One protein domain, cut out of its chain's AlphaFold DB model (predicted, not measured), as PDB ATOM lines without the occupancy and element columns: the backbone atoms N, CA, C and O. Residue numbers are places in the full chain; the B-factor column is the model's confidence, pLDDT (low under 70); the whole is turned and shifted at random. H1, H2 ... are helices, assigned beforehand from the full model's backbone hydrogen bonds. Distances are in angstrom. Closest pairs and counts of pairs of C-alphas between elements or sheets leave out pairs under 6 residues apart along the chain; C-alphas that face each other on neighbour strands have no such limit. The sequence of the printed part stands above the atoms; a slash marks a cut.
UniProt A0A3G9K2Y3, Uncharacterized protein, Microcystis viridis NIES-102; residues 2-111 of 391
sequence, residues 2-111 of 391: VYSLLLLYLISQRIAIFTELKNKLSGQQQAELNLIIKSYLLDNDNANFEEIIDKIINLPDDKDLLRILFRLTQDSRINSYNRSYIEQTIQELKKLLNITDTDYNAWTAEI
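AT A GLANCE: This is residues 2 to 111 of the 391 residues of an uncharacterized protein of Microcystis viridis NIES-102 (UniProt A0A3G9K2Y3). Long H1, H5 and H4 lie side by side, alternating in direction, with short H3 beside H1, H2 across one end and H6 packed crosswise on H4. Residues 2 to 9 of H1 stick out. The printed part has 110 residues, 84 of them in six named helices, H1 to H6 in order along the chain, with no named strand; the class is all helix, and the whole is compact, with a radius of gyration of the C-alphas of 13.7 A and spans of 40 by 28 by 26 A.

HOW THE PARTS SIT: H1, residues 2 to 24, touches H5, residues 80 to 97, opposite ways at a shallow tilt of 13 degrees; closest C-alphas Leu 21 and Tyr 85, 6.4 A. H1 touches H3, residues 49 to 57, with its residues 11 to 18 alone; closest C-alphas Arg 14 and Ile 57, 6.5 A. H4, residues 62 to 74, forms a hairpin with H5; closest C-alphas Thr 73 and Arg 83, 5.4 A. H2, residues 27 to 38, touches H3; closest C-alphas Asn 34 and Phe 49, 5.2 A. H6, residues 101 to 109, touches H4; closest C-alphas Arg 67 and Thr 108, 6.2 A. In all six helices every O i to N i+4 pair is within hydrogen-bond range.

IN THESE COORDINATES: H1 spans 33.4 A from C-alpha 2 at (-9.204, 34.117, 57.933); H5 spans 25.3 A. H6 ends at C-alpha 109, (11.658, 36.183, 30.162).

THE WHOLE: The printed part has no cut and no long link. pLDDT is under 70 at residues 2 to 5, 42 to 46, 76 to 77 and 111.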
ATOM      1  N   VAL A   2      -8.882  33.750  59.337       53.50
ATOM      2  CA  VAL A   2      -9.204  34.117  57.933       53.50
ATOM      3  C   VAL A   2      -8.083  33.785  56.931       53.50
ATOM      4  O   VAL A   2      -8.352  33.177  55.903       53.50
ATOM      5  N   TYR A   3      -6.817  34.070  57.260       53.22
ATOM      6  CA  TYR A   3      -5.666  33.714  56.408       53.22
ATOM      7  C   TYR A   3      -5.511  32.202  56.176       53.22
ATOM      8  O   TYR A   3      -5.154  31.779  55.082       53.22
ATOM      9  N   SER A   4      -5.828  31.382  57.182       62.75
ATOM     10  CA  SER A   4      -5.742  29.921  57.068       62.75
ATOM     11  C   SER A   4      -6.832  29.355  56.159       62.75
ATOM     12  O   SER A   4      -6.590  28.383  55.459       62.75
ATOM     13  N   LEU A   5      -8.020  29.969  56.152       69.88
ATOM     14  CA  LEU A   5      -9.133  29.572  55.285       69.88
ATOM     15  C   LEU A   5      -8.882  29.964  53.826       69.88
ATOM     16  O   LEU A   5      -9.177  29.175  52.934       69.88
ATOM     17  N   LEU A   6      -8.297  31.142  53.583       74.19
ATOM     18  CA  LEU A   6      -7.928  31.582  52.235       74.19
ATOM     19  C   LEU A   6      -6.822  30.703  51.635       74.19
ATOM     20  O   LEU A   6      -6.917  30.305  50.479       74.19
ATOM     21  N   LEU A   7      -5.809  30.348  52.431       75.81
ATOM     22  CA  LEU A   7      -4.740  29.448  51.998       75.81
ATOM     23  C   LEU A   7      -5.278  28.048  51.665       75.81
ATOM     24  O   LEU A   7      -4.968  27.507  50.608       75.81
ATOM     25  N   LEU A   8      -6.135  27.487  52.527       78.25
ATOM     26  CA  LEU A   8      -6.791  26.199  52.275       78.25
ATOM     27  C   LEU A   8      -7.676  26.238  51.024       78.25
ATOM     28  O   LEU A   8      -7.693  25.278  50.256       78.25
ATOM     29  N   TYR A   9      -8.376  27.352  50.792       83.00
ATOM     30  CA  TYR A   9      -9.173  27.550  49.586       83.00
ATOM     31  C   TYR A   9      -8.298  27.566  48.327       83.00
ATOM     32  O   TYR A   9      -8.584  26.831  47.386       83.00
ATOM     33  N   LEU A  10      -7.202  28.331  48.322       82.25
ATOM     34  CA  LEU A  10      -6.279  28.396  47.184       82.25
ATOM     35  C   LEU A  10      -5.641  27.036  46.880       82.25
ATOM     36  O   LEU A  10      -5.612  26.630  45.721       82.25
ATOM     37  N   ILE A  11      -5.195  26.304  47.905       82.44
ATOM     38  CA  ILE A  11      -4.644  24.950  47.744       82.44
ATOM     39  C   ILE A  11      -5.703  24.009  47.158       82.44
ATOM     40  O   ILE A  11      -5.428  23.297  46.196       82.44
ATOM     41  N   SER A  12      -6.937  24.047  47.669       85.25
ATOM     42  CA  SER A  12      -8.032  23.222  47.147       85.25
ATOM     43  C   SER A  12      -8.347  23.521  45.679       85.25
ATOM     44  O   SER A  12      -8.641  22.594  44.929       85.25
ATOM     45  N   GLN A  13      -8.296  24.788  45.261       89.38
ATOM     46  CA  GLN A  13      -8.526  25.169  43.865       89.38
ATOM     47  C   GLN A  13      -7.362  24.742  42.962       89.38
ATOM     48  O   GLN A  13      -7.603  24.244  41.866       89.38
ATOM     49  N   ARG A  14      -6.107  24.837  43.428       87.81
ATOM     50  CA  ARG A  14      -4.947  24.298  42.691       87.81
ATOM     51  C   ARG A  14      -5.067  22.796  42.472       87.81
ATOM     52  O   ARG A  14      -4.873  22.336  41.353       87.81
ATOM     53  N   ILE A  15      -5.426  22.049  43.517       86.75
ATOM     54  CA  ILE A  15      -5.645  20.600  43.420       86.75
ATOM     55  C   ILE A  15      -6.716  20.295  42.369       86.75
ATOM     56  O   ILE A  15      -6.522  19.397  41.555       86.75
ATOM     57  N   ALA A  16      -7.819  21.051  42.341       87.75
ATOM     58  CA  ALA A  16      -8.881  20.857  41.355       87.75
ATOM     59  C   ALA A  16      -8.385  21.074  39.913       87.75
ATOM     60  O   ALA A  16      -8.606  20.206  39.071       87.75
ATOM     61  N   ILE A  17      -7.646  22.161  39.660       90.00
ATOM     62  CA  ILE A  17      -7.064  22.471  38.341       90.00
ATOM     63  C   ILE A  17      -6.129  21.341  37.872       90.00
ATOM     64  O   ILE A  17      -6.252  20.831  36.761       90.00
ATOM     65  N   PHE A  18      -5.216  20.886  38.733       88.81
ATOM     66  CA  PHE A  18      -4.288  19.807  38.379       88.81
ATOM     67  C   PHE A  18      -4.968  18.437  38.257       88.81
ATOM     68  O   PHE A  18      -4.553  17.610  37.444       88.81
ATOM     69  N   THR A  19      -6.045  18.201  39.009       87.19
ATOM     70  CA  THR A  19      -6.888  17.009  38.843       87.19
ATOM     71  C   THR A  19      -7.586  17.026  37.484       87.19
ATOM     72  O   THR A  19      -7.682  15.989  36.830       87.19
ATOM     73  N   GLU A  20      -8.038  18.192  37.022       89.69
ATOM     74  CA  GLU A  20      -8.612  18.342  35.685       89.69
ATOM     75  C   GLU A  20      -7.567  18.087  34.591       89.69
ATOM     76  O   GLU A  20      -7.839  17.306  33.678       89.69
ATOM     77  N   LEU A  21      -6.358  18.652  34.716       88.00
ATOM     78  CA  LEU A  21      -5.243  18.356  33.810       88.00
ATOM     79  C   LEU A  21      -4.986  16.848  33.729       88.00
ATOM     80  O   LEU A  21      -4.928  16.286  32.639       88.00
ATOM     81  N   LYS A  22      -4.884  16.174  34.877       86.75
ATOM     82  CA  LYS A  22      -4.705  14.721  34.934       86.75
ATOM     83  C   LYS A  22      -5.832  13.977  34.216       86.75
ATOM     84  O   LYS A  22      -5.553  13.074  33.436       86.75
ATOM     85  N   ASN A  23      -7.088  14.347  34.461       86.56
ATOM     86  CA  ASN A  23      -8.246  13.679  33.860       86.56
ATOM     87  C   ASN A  23      -8.341  13.899  32.342       86.56
ATOM     88  O   ASN A  23      -8.908  13.058  31.647       86.56
ATOM     89  N   LYS A  24      -7.782  15.002  31.828       86.06
ATOM     90  CA  LYS A  24      -7.654  15.269  30.387       86.06
ATOM     91  C   LYS A  24      -6.560  14.424  29.717       86.06
ATOM     92  O   LYS A  24      -6.598  14.251  28.501       86.06
ATOM     93  N   LEU A  25      -5.606  13.894  30.488       81.50
ATOM     94  CA  LEU A  25      -4.498  13.078  29.994       81.50
ATOM     95  C   LEU A  25      -4.813  11.580  30.123       81.50
ATOM     96  O   LEU A  25      -5.174  11.092  31.194       81.50
ATOM     97  N   SER A  26      -4.595  10.817  29.053       80.81
ATOM     98  CA  SER A  26      -4.612   9.352  29.092       80.81
ATOM     99  C   SER A  26      -3.489   8.808  29.985       80.81
ATOM    100  O   SER A  26      -2.483   9.477  30.219       80.81
ATOM    101  N   GLY A  27      -3.602   7.561  30.456       74.88
ATOM    102  CA  GLY A  27      -2.562   6.952  31.303       74.88
ATOM    103  C   GLY A  27      -1.170   6.935  30.651       74.88
ATOM    104  O   GLY A  27      -0.162   7.099  31.335       74.88
ATOM    105  N   GLN A  28      -1.107   6.813  29.323       73.50
ATOM    106  CA  GLN A  28       0.144   6.930  28.575       73.50
ATOM    107  C   GLN A  28       0.642   8.380  28.514       73.50
ATOM    108  O   GLN A  28       1.817   8.626  28.772       73.50
ATOM    109  N   GLN A  29      -0.239   9.346  28.235       77.88
ATOM    110  CA  GLN A  29       0.123  10.767  28.212       77.88
ATOM    111  C   GLN A  29       0.638  11.241  29.576       77.88
ATOM    112  O   GLN A  29       1.601  12.002  29.640       77.88
ATOM    113  N   GLN A  30       0.047  10.745  30.666       81.38
ATOM    114  CA  GLN A  30       0.536  10.970  32.025       81.38
ATOM    115  C   GLN A  30       1.948  10.396  32.211       81.38
ATOM    116  O   GLN A  30       2.810  11.073  32.762       81.38
ATOM    117  N   ALA A  31       2.225   9.183  31.718       74.38
ATOM    118  CA  ALA A  31       3.552   8.570  31.809       74.38
ATOM    119  C   ALA A  31       4.622   9.329  30.998       74.38
ATOM    120  O   ALA A  31       5.732   9.534  31.492       74.38
ATOM    121  N   GLU A  32       4.292   9.780  29.787       74.31
ATOM    122  CA  GLU A  32       5.178  10.594  28.943       74.31
ATOM    123  C   GLU A  32       5.467  11.952  29.586       74.31
ATOM    124  O   GLU A  32       6.625  12.350  29.726       74.31
ATOM    125  N   LEU A  33       4.418  12.640  30.047       81.19
ATOM    126  CA  LEU A  33       4.556  13.921  30.723       81.19
ATOM    127  C   LEU A  33       5.358  13.780  32.027       81.19
ATOM    128  O   LEU A  33       6.199  14.626  32.317       81.19
ATOM    129  N   ASN A  34       5.176  12.682  32.770       80.94
ATOM    130  CA  ASN A  34       5.953  12.371  33.973       80.94
ATOM    131  C   ASN A  34       7.463  12.333  33.692       80.94
ATOM    132  O   ASN A  34       8.245  12.916  34.439       80.94
ATOM    133  N   LEU A  35       7.882  11.668  32.610       74.75
ATOM    134  CA  LEU A  35       9.297  11.581  32.225       74.75
ATOM    135  C   LEU A  35       9.882  12.960  31.912       74.75
ATOM    136  O   LEU A  35      10.990  13.283  32.338       74.75
ATOM    137  N   ILE A  36       9.114  13.789  31.212       76.69
ATOM    138  CA  ILE A  36       9.544  15.129  30.819       76.69
ATOM    139  C   ILE A  36       9.645  16.037  32.048       76.69
ATOM    140  O   ILE A  36      10.669  16.691  32.246       76.69
ATOM    141  N   ILE A  37       8.643  16.025  32.927       78.62
ATOM    142  CA  ILE A  37       8.651  16.820  34.161       78.62
ATOM    143  C   ILE A  37       9.839  16.448  35.061       78.62
ATOM    144  O   ILE A  37      10.476  17.343  35.620       78.62
ATOM    145  N   LYS A  38      10.201  15.160  35.161       76.81
ATOM    146  CA  LYS A  38      11.392  14.721  35.916       76.81
ATOM    147  C   LYS A  38      12.674  15.407  35.458       76.81
ATOM    148  O   LYS A  38      13.517  15.708  36.292       76.81
ATOM    149  N   SER A  39      12.811  15.715  34.168       71.06
ATOM    150  CA  SER A  39      13.995  16.422  33.660       71.06
ATOM    151  C   SER A  39      14.124  17.864  34.179       71.06
ATOM    152  O   SER A  39      15.216  18.432  34.151       71.06
ATOM    153  N   TYR A  40      13.036  18.437  34.706       71.81
ATOM    154  CA  TYR A  40      12.992  19.784  35.273       71.81
ATOM    155  C   TYR A  40      13.038  19.818  36.807       71.81
ATOM    156  O   TYR A  40      13.274  20.885  37.375       71.81
ATOM    157  N   LEU A  41      12.841  18.680  37.481       70.06
ATOM    158  CA  LEU A  41      12.800  18.585  38.940       70.06
ATOM    159  C   LEU A  41      13.945  17.703  39.463       70.06
ATOM    160  O   LEU A  41      13.938  16.491  39.259       70.06
ATOM    161  N   LEU A  42      14.893  18.291  40.200       57.12
ATOM    162  CA  LEU A  42      15.988  17.559  40.858       57.12
ATOM    163  C   LEU A  42      15.435  16.496  41.842       57.12
ATOM    164  O   LEU A  42      14.463  16.760  42.547       57.12
ATOM    165  N   ASP A  43      16.058  15.311  41.880       57.22
ATOM    166  CA  ASP A  43      15.779  14.187  42.800       57.22
ATOM    167  C   ASP A  43      14.378  13.528  42.702       57.22
ATOM    168  O   ASP A  43      13.665  13.392  43.701       57.22
ATOM    169  N   ASN A  44      13.966  13.069  41.507       61.50
ATOM    170  CA  ASN A  44      12.643  12.442  41.288       61.50
ATOM    171  C   ASN A  44      12.633  11.127  40.486       61.50
ATOM    172  O   ASN A  44      11.579  10.723  39.986       61.50
ATOM    173  N   ASP A  45      13.759  10.417  40.386       58.34
ATOM    174  CA  ASP A  45      13.891   9.248  39.497       58.34
ATOM    175  C   ASP A  45      12.810   8.172  39.724       58.34
ATOM    176  O   ASP A  45      12.278   7.619  38.756       58.34
ATOM    177  N   ASN A  46      12.366   7.973  40.971       65.38
ATOM    178  CA  ASN A  46      11.371   6.955  41.336       65.38
ATOM    179  C   ASN A  46       9.927   7.467  41.480       65.38
ATOM    180  O   ASN A  46       9.039   6.654  41.724       65.38
ATOM    181  N   ALA A  47       9.673   8.771  41.318       72.81
ATOM    182  CA  ALA A  47       8.338   9.325  41.539       72.81
ATOM    183  C   ALA A  47       7.366   8.960  40.401       72.81
ATOM    184  O   ALA A  47       7.725   9.022  39.215       72.81
ATOM    185  N   ASN A  48       6.142   8.555  40.736       78.38
ATOM    186  CA  ASN A  48       5.072   8.392  39.743       78.38
ATOM    187  C   ASN A  48       4.417   9.751  39.414       78.38
ATOM    188  O   ASN A  48       4.723  10.760  40.046       78.38
ATOM    189  N   PHE A  49       3.540   9.788  38.405       76.25
ATOM    190  CA  PHE A  49       2.927  11.041  37.946       76.25
ATOM    191  C   PHE A  49       2.163  11.773  39.059       76.25
ATOM    192  O   PHE A  49       2.316  12.983  39.191       76.25
ATOM    193  N   GLU A  50       1.430  11.048  39.911       80.56
ATOM    194  CA  GLU A  50       0.721  11.638  41.057       80.56
ATOM    195  C   GLU A  50       1.679  12.321  42.024       80.56
ATOM    196  O   GLU A  50       1.486  13.478  42.376       80.56
ATOM    197  N   GLU A  51       2.755  11.633  42.401       81.38
ATOM    198  CA  GLU A  51       3.745  12.156  43.341       81.38
ATOM    199  C   GLU A  51       4.448  13.406  42.800       81.38
ATOM    200  O   GLU A  51       4.806  14.303  43.563       81.38
ATOM    201  N   ILE A  52       4.649  13.481  41.483       79.62
ATOM    202  CA  ILE A  52       5.226  14.657  40.830       79.62
ATOM    203  C   ILE A  52       4.232  15.815  40.785       79.62
ATOM    204  O   ILE A  52       4.605  16.943  41.108       79.62
ATOM    205  N   ILE A  53       2.979  15.552  40.416       81.50
ATOM    206  CA  ILE A  53       1.927  16.570  40.405       81.50
ATOM    207  C   ILE A  53       1.686  17.107  41.819       81.50
ATOM    208  O   ILE A  53       1.648  18.321  42.000       81.50
ATOM    209  N   ASP A  54       1.651  16.247  42.836       81.75
ATOM    210  CA  ASP A  54       1.540  16.658  44.236       81.75
ATOM    211  C   ASP A  54       2.711  17.547  44.663       81.75
ATOM    212  O   ASP A  54       2.512  18.559  45.339       81.75
ATOM    213  N   LYS A  55       3.943  17.232  44.250       80.25
ATOM    214  CA  LYS A  55       5.102  18.101  44.520       80.25
ATOM    215  C   LYS A  55       4.967  19.463  43.848       80.25
ATOM    216  O   LYS A  55       5.263  20.470  44.483       80.25
ATOM    217  N   ILE A  56       4.507  19.493  42.598       78.88
ATOM    218  CA  ILE A  56       4.289  20.724  41.830       78.88
ATOM    219  C   ILE A  56       3.203  21.591  42.480       78.88
ATOM    220  O   ILE A  56       3.411  22.789  42.667       78.88
ATOM    221  N   ILE A  57       2.075  20.996  42.881       80.06
ATOM    222  CA  ILE A  57       0.970  21.689  43.563       80.06
ATOM    223  C   ILE A  57       1.449  22.350  44.861       80.06
ATOM    224  O   ILE A  57       1.008  23.453  45.193       80.06
ATOM    225  N   ASN A  58       2.345  21.677  45.585       79.75
ATOM    226  CA  ASN A  58       2.861  22.109  46.880       79.75
ATOM    227  C   ASN A  58       4.123  22.984  46.788       79.75
ATOM    228  O   ASN A  58       4.755  23.241  47.818       79.75
ATOM    229  N   LEU A  59       4.505  23.450  45.592       80.31
ATOM    230  CA  LEU A  59       5.602  24.404  45.466       80.31
ATOM    231  C   LEU A  59       5.273  25.692  46.245       80.31
ATOM    232  O   LEU A  59       4.173  26.231  46.105       80.31
ATOM    233  N   PRO A  60       6.210  26.191  47.073       72.62
ATOM    234  CA  PRO A  60       5.967  27.351  47.923       72.62
ATOM    235  C   PRO A  60       5.918  28.668  47.141       72.62
ATOM    236  O   PRO A  60       5.362  29.641  47.647       72.62
ATOM    237  N   ASP A  61       6.496  28.700  45.936       81.50
ATOM    238  CA  ASP A  61       6.509  29.865  45.057       81.50
ATOM    239  C   ASP A  61       5.703  29.595  43.777       81.50
ATOM    240  O   ASP A  61       6.022  28.722  42.964       81.50
ATOM    241  N   ASP A  62       4.662  30.399  43.586       82.56
ATOM    242  CA  ASP A  62       3.784  30.373  42.416       82.56
ATOM    243  C   ASP A  62       4.524  30.731  41.127       82.56
ATOM    244  O   ASP A  62       4.166  30.264  40.040       82.56
ATOM    245  N   LYS A  63       5.588  31.534  41.253       83.06
ATOM    246  CA  LYS A  63       6.491  31.858  40.153       83.06
ATOM    247  C   LYS A  63       7.182  30.595  39.650       83.06
ATOM    248  O   LYS A  63       7.223  30.375  38.443       83.06
ATOM    249  N   ASP A  64       7.668  29.732  40.538       81.88
ATOM    250  CA  ASP A  64       8.358  28.496  40.151       81.88
ATOM    251  C   ASP A  64       7.409  27.482  39.506       81.88
ATOM    252  O   ASP A  64       7.747  26.886  38.480       81.88
ATOM    253  N   LEU A  65       6.189  27.359  40.037       85.38
ATOM    254  CA  LEU A  65       5.116  26.561  39.444       85.38
ATOM    255  C   LEU A  65       4.859  26.954  37.982       85.38
ATOM    256  O   LEU A  65       4.930  26.119  37.077       85.38
ATOM    257  N   LEU A  66       4.587  28.237  37.738       86.12
ATOM    258  CA  LEU A  66       4.273  28.733  36.397       86.12
ATOM    259  C   LEU A  66       5.470  28.655  35.449       86.12
ATOM    260  O   LEU A  66       5.290  28.408  34.258       86.12
ATOM    261  N   ARG A  67       6.696  28.791  35.962       83.94
ATOM    262  CA  ARG A  67       7.919  28.597  35.175       83.94
ATOM    263  C   ARG A  67       8.104  27.158  34.722       83.94
ATOM    264  O   ARG A  67       8.523  26.947  33.587       83.94
ATOM    265  N   ILE A  68       7.815  26.178  35.578       84.12
ATOM    266  CA  ILE A  68       7.868  24.760  35.199       84.12
ATOM    267  C   ILE A  68       6.843  24.492  34.100       84.12
ATOM    268  O   ILE A  68       7.207  23.955  33.059       84.12
ATOM    269  N   LEU A  69       5.595  24.929  34.283       87.81
ATOM    270  CA  LEU A  69       4.557  24.742  33.270       87.81
ATOM    271  C   LEU A  69       4.916  25.426  31.947       87.81
ATOM    272  O   LEU A  69       4.778  24.813  30.894       87.81
ATOM    273  N   PHE A  70       5.454  26.647  31.983       87.25
ATOM    274  CA  PHE A  70       5.933  27.324  30.779       87.25
ATOM    275  C   PHE A  70       7.066  26.560  30.087       87.25
ATOM    276  O   PHE A  70       7.061  26.416  28.871       87.25
ATOM    277  N   ARG A  71       8.030  26.009  30.835       82.62
ATOM    278  CA  ARG A  71       9.088  25.174  30.239       82.62
ATOM    279  C   ARG A  71       8.509  23.961  29.528       82.62
ATOM    280  O   ARG A  71       8.952  23.646  28.431       82.62
ATOM    281  N   LEU A  72       7.489  23.336  30.113       84.12
ATOM    282  CA  LEU A  72       6.786  22.227  29.480       84.12
ATOM    283  C   LEU A  72       6.087  22.664  28.180       84.12
ATOM    284  O   LEU A  72       6.085  21.912  27.208       84.12
ATOM    285  N   THR A  73       5.545  23.884  28.093       81.50
ATOM    286  CA  THR A  73       4.962  24.355  26.821       81.50
ATOM    287  C   THR A  73       6.009  24.616  25.743       81.50
ATOM    288  O   THR A  73       5.707  24.466  24.562       81.50
ATOM    289  N   GLN A  74       7.247  24.939  26.121       78.62
ATOM    290  CA  GLN A  74       8.353  25.117  25.175       78.62
ATOM    291  C   GLN A  74       9.072  23.807  24.817       78.62
ATOM    292  O   GLN A  74       9.837  23.770  23.854       78.62
ATOM    293  N   ASP A  75       8.827  22.725  25.556       74.19
ATOM    294  CA  ASP A  75       9.502  21.449  25.343       74.19
ATOM    295  C   ASP A  75       9.030  20.775  24.047       74.19
ATOM    296  O   ASP A  75       7.839  20.492  23.858       74.19
ATOM    297  N   SER A  76       9.971  20.488  23.144       67.25
ATOM    298  CA  SER A  76       9.685  19.841  21.863       67.25
ATOM    299  C   SER A  76       9.158  18.415  22.019       67.25
ATOM    300  O   SER A  76       8.400  17.970  21.162       67.25
ATOM    301  N   ARG A  77       9.506  17.727  23.120       69.56
ATOM    302  CA  ARG A  77       9.050  16.363  23.446       69.56
ATOM    303  C   ARG A  77       7.564  16.312  23.781       69.56
ATOM    304  O   ARG A  77       6.950  15.252  23.668       69.56
ATOM    305  N   ILE A  78       6.981  17.436  24.196       72.56
ATOM    306  CA  ILE A  78       5.564  17.528  24.533       72.56
ATOM    307  C   ILE A  78       4.768  17.693  23.242       72.56
ATOM    308  O   ILE A  78       4.894  18.689  22.529       72.56
ATOM    309  N   ASN A  79       3.935  16.693  22.946       71.69
ATOM    310  CA  ASN A  79       3.017  16.751  21.817       71.69
ATOM    311  C   ASN A  79       2.018  17.915  21.982       71.69
ATOM    312  O   ASN A  79       1.777  18.414  23.085       71.69
ATOM    313  N   SER A  80       1.415  18.352  20.879       73.06
ATOM    314  CA  SER A  80       0.497  19.495  20.890       73.06
ATOM    315  C   SER A  80      -0.717  19.285  21.802       73.06
ATOM    316  O   SER A  80      -1.218  20.256  22.369       73.06
ATOM    317  N   TYR A  81      -1.169  18.036  21.979       73.56
ATOM    318  CA  TYR A  81      -2.327  17.693  22.809       73.56
ATOM    319  C   TYR A  81      -2.055  18.032  24.273       73.56
ATOM    320  O   TYR A  81      -2.753  18.840  24.884       73.56
ATOM    321  N   ASN A  82      -0.963  17.489  24.801       80.62
ATOM    322  CA  ASN A  82      -0.523  17.728  26.166       80.62
ATOM    323  C   ASN A  82      -0.154  19.202  26.367       80.62
ATOM    324  O   ASN A  82      -0.483  19.778  27.402       80.62
ATOM    325  N   ARG A  83       0.470  19.837  25.364       83.00
ATOM    326  CA  ARG A  83       0.820  21.264  25.408       83.00
ATOM    327  C   ARG A  83      -0.412  22.149  25.579       83.00
ATOM    328  O   ARG A  83      -0.410  22.992  26.468       83.00
ATOM    329  N   SER A  84      -1.467  21.917  24.799       81.81
ATOM    330  CA  SER A  84      -2.723  22.670  24.897       81.81
ATOM    331  C   SER A  84      -3.356  22.540  26.288       81.81
ATOM    332  O   SER A  84      -3.770  23.537  26.881       81.81
ATOM    333  N   TYR A  85      -3.357  21.338  26.875       87.81
ATOM    334  CA  TYR A  85      -3.848  21.142  28.243       87.81
ATOM    335  C   TYR A  85      -3.000  21.870  29.294       87.81
ATOM    336  O   TYR A  85      -3.542  22.428  30.252       87.81
ATOM    337  N   ILE A  86      -1.680  21.916  29.109       89.19
ATOM    338  CA  ILE A  86      -0.769  22.659  29.987       89.19
ATOM    339  C   ILE A  86      -0.990  24.172  29.841       89.19
ATOM    340  O   ILE A  86      -1.039  24.881  30.842       89.19
ATOM    341  N   GLU A  87      -1.192  24.680  28.625       89.56
ATOM    342  CA  GLU A  87      -1.502  26.094  28.376       89.56
ATOM    343  C   GLU A  87      -2.834  26.509  29.009       89.56
ATOM    344  O   GLU A  87      -2.902  27.553  29.660       89.56
ATOM    345  N   GLN A  88      -3.872  25.674  28.904       90.44
ATOM    346  CA  GLN A  88      -5.143  25.886  29.610       90.44
ATOM    347  C   GLN A  88      -4.932  25.935  31.128       90.44
ATOM    348  O   GLN A  88      -5.395  26.866  31.787       90.44
ATOM    349  N   THR A  89      -4.152  24.991  31.661       91.06
ATOM    350  CA  THR A  89      -3.790  24.937  33.087       91.06
ATOM    351  C   THR A  89      -3.100  26.230  33.536       91.06
ATOM    352  O   THR A  89      -3.422  26.776  34.591       91.06
ATOM    353  N   ILE A  90      -2.189  26.777  32.723       90.75
ATOM    354  CA  ILE A  90      -1.522  28.060  32.994       90.75
ATOM    355  C   ILE A  90      -2.539  29.208  33.070       90.75
ATOM    356  O   ILE A  90      -2.453  30.031  33.982       90.75
ATOM    357  N   GLN A  91      -3.507  29.281  32.150       90.94
ATOM    358  CA  GLN A  91      -4.510  30.355  32.164       90.94
ATOM    359  C   GLN A  91      -5.429  30.277  33.388       90.94
ATOM    360  O   GLN A  91      -5.727  31.303  34.006       90.94
ATOM    361  N   GLU A  92      -5.839  29.073  33.781       92.19
ATOM    362  CA  GLU A  92      -6.649  28.858  34.982       92.19
ATOM    363  C   GLU A  92      -5.890  29.236  36.258       92.19
ATOM    364  O   GLU A  92      -6.433  29.939  37.115       92.19
ATOM    365  N   LEU A  93      -4.610  28.861  36.355       90.62
ATOM    366  CA  LEU A  93      -3.750  29.245  37.476       90.62
ATOM    367  C   LEU A  93      -3.529  30.757  37.536       90.62
ATOM    368  O   LEU A  93      -3.652  31.340  38.609       90.62
ATOM    369  N   LYS A  94      -3.276  31.425  36.405       92.12
ATOM    370  CA  LYS A  94      -3.143  32.891  36.372       92.12
ATOM    371  C   LYS A  94      -4.400  33.585  36.884       92.12
ATOM    372  O   LYS A  94      -4.301  34.518  37.678       92.12
ATOM    373  N   LYS A  95      -5.579  33.099  36.483       91.62
ATOM    374  CA  LYS A  95      -6.865  33.623  36.959       91.62
ATOM    375  C   LYS A  95      -7.060  33.388  38.458       91.62
ATOM    376  O   LYS A  95      -7.490  34.302  39.154       91.62
ATOM    377  N   LEU A  96      -6.728  32.195  38.959       90.75
ATOM    378  CA  LEU A  96      -6.825  31.853  40.383       90.75
ATOM    379  C   LEU A  96      -5.899  32.720  41.249       90.75
ATOM    380  O   LEU A  96      -6.282  33.142  42.338       90.75
ATOM    381  N   LEU A  97      -4.684  32.972  40.762       87.69
ATOM    382  CA  LEU A  97      -3.627  33.677  41.485       87.69
ATOM    383  C   LEU A  97      -3.613  35.188  41.221       87.69
ATOM    384  O   LEU A  97      -2.794  35.900  41.795       87.69
ATOM    385  N   ASN A  98      -4.529  35.681  40.382       89.88
ATOM    386  CA  ASN A  98      -4.615  37.077  39.961       89.88
ATOM    387  C   ASN A  98      -3.293  37.608  39.360       89.88
ATOM    388  O   ASN A  98      -2.860  38.720  39.660       89.88
ATOM    389  N   ILE A  99      -2.651  36.788  38.523       88.56
ATOM    390  CA  ILE A  99      -1.388  37.101  37.840       88.56
ATOM    391  C   ILE A  99      -1.699  37.674  36.459       88.56
ATOM    392  O   ILE A  99      -2.412  37.053  35.665       88.56
ATOM    393  N   THR A 100      -1.147  38.848  36.156       89.38
ATOM    394  CA  THR A 100      -1.341  39.496  34.854       89.38
ATOM    395  C   THR A 100      -0.447  38.880  33.774       89.38
ATOM    396  O   THR A 100       0.573  38.254  34.068       89.38
ATOM    397  N   ASP A 101      -0.780  39.100  32.499       85.38
ATOM    398  CA  ASP A 101       0.102  38.724  31.384       85.38
ATOM    399  C   ASP A 101       1.473  39.402  31.477       85.38
ATOM    400  O   ASP A 101       2.483  38.815  31.104       85.38
ATOM    401  N   THR A 102       1.522  40.625  32.015       86.94
ATOM    402  CA  THR A 102       2.776  41.373  32.171       86.94
ATOM    403  C   THR A 102       3.686  40.710  33.200       86.94
ATOM    404  O   THR A 102       4.866  40.502  32.921       86.94
ATOM    405  N   ASP A 103       3.138  40.317  34.352       84.44
ATOM    406  CA  ASP A 103       3.894  39.629  35.405       84.44
ATOM    407  C   ASP A 103       4.372  38.255  34.929       84.44
ATOM    408  O   ASP A 103       5.542  37.907  35.087       84.44
ATOM    409  N   TYR A 104       3.484  37.502  34.274       85.31
ATOM    410  CA  TYR A 104       3.811  36.199  33.705       85.31
ATOM    411  C   TYR A 104       4.944  36.295  32.673       85.31
ATOM    412  O   TYR A 104       5.925  35.560  32.774       85.31
ATOM    413  N   ASN A 105       4.854  37.241  31.732       84.75
ATOM    414  CA  ASN A 105       5.883  37.458  30.713       84.75
ATOM    415  C   ASN A 105       7.219  37.899  31.325       84.75
ATOM    416  O   ASN A 105       8.275  37.460  30.875       84.75
ATOM    417  N   ALA A 106       7.199  38.728  32.375       84.25
ATOM    418  CA  ALA A 106       8.414  39.094  33.099       84.25
ATOM    419  C   ALA A 106       9.064  37.869  33.768       84.25
ATOM    420  O   ALA A 106      10.281  37.690  33.711       84.25
ATOM    421  N   TRP A 107       8.262  36.984  34.365       84.25
ATOM    422  CA  TRP A 107       8.770  35.789  35.043       84.25
ATOM    423  C   TRP A 107       9.345  34.746  34.089       84.25
ATOM    424  O   TRP A 107      10.292  34.047  34.478       84.25
ATOM    425  N   THR A 108       8.787  34.628  32.883       81.06
ATOM    426  CA  THR A 108       9.240  33.686  31.854       81.06
ATOM    427  C   THR A 108      10.400  34.233  31.024       81.06
ATOM    428  O   THR A 108      11.262  33.448  30.646       81.06
ATOM    429  N   ALA A 109      10.513  35.553  30.834       77.38
ATOM    430  CA  ALA A 109      11.658  36.183  30.162       77.38
ATOM    431  C   ALA A 109      12.995  35.976  30.903       77.38
ATOM    432  O   ALA A 109      14.058  35.964  30.288       77.38
ATOM    433  N   GLU A 110      12.951  35.783  32.224       72.75
ATOM    434  CA  GLU A 110      14.112  35.424  33.053       72.75
ATOM    435  C   GLU A 110      14.568  33.959  32.863       72.75
ATOM    436  O   GLU A 110      15.631  33.574  33.356       72.75
ATOM    437  N   ILE A 111      13.778  33.112  32.191       68.19
ATOM    438  CA  ILE A 111      14.170  31.736  31.880       68.19
ATOM    439  C   ILE A 111      15.111  31.783  30.671       68.19
ATOM    440  O   ILE A 111      14.669  31.819  29.527       68.19
TER     441      ILE A 111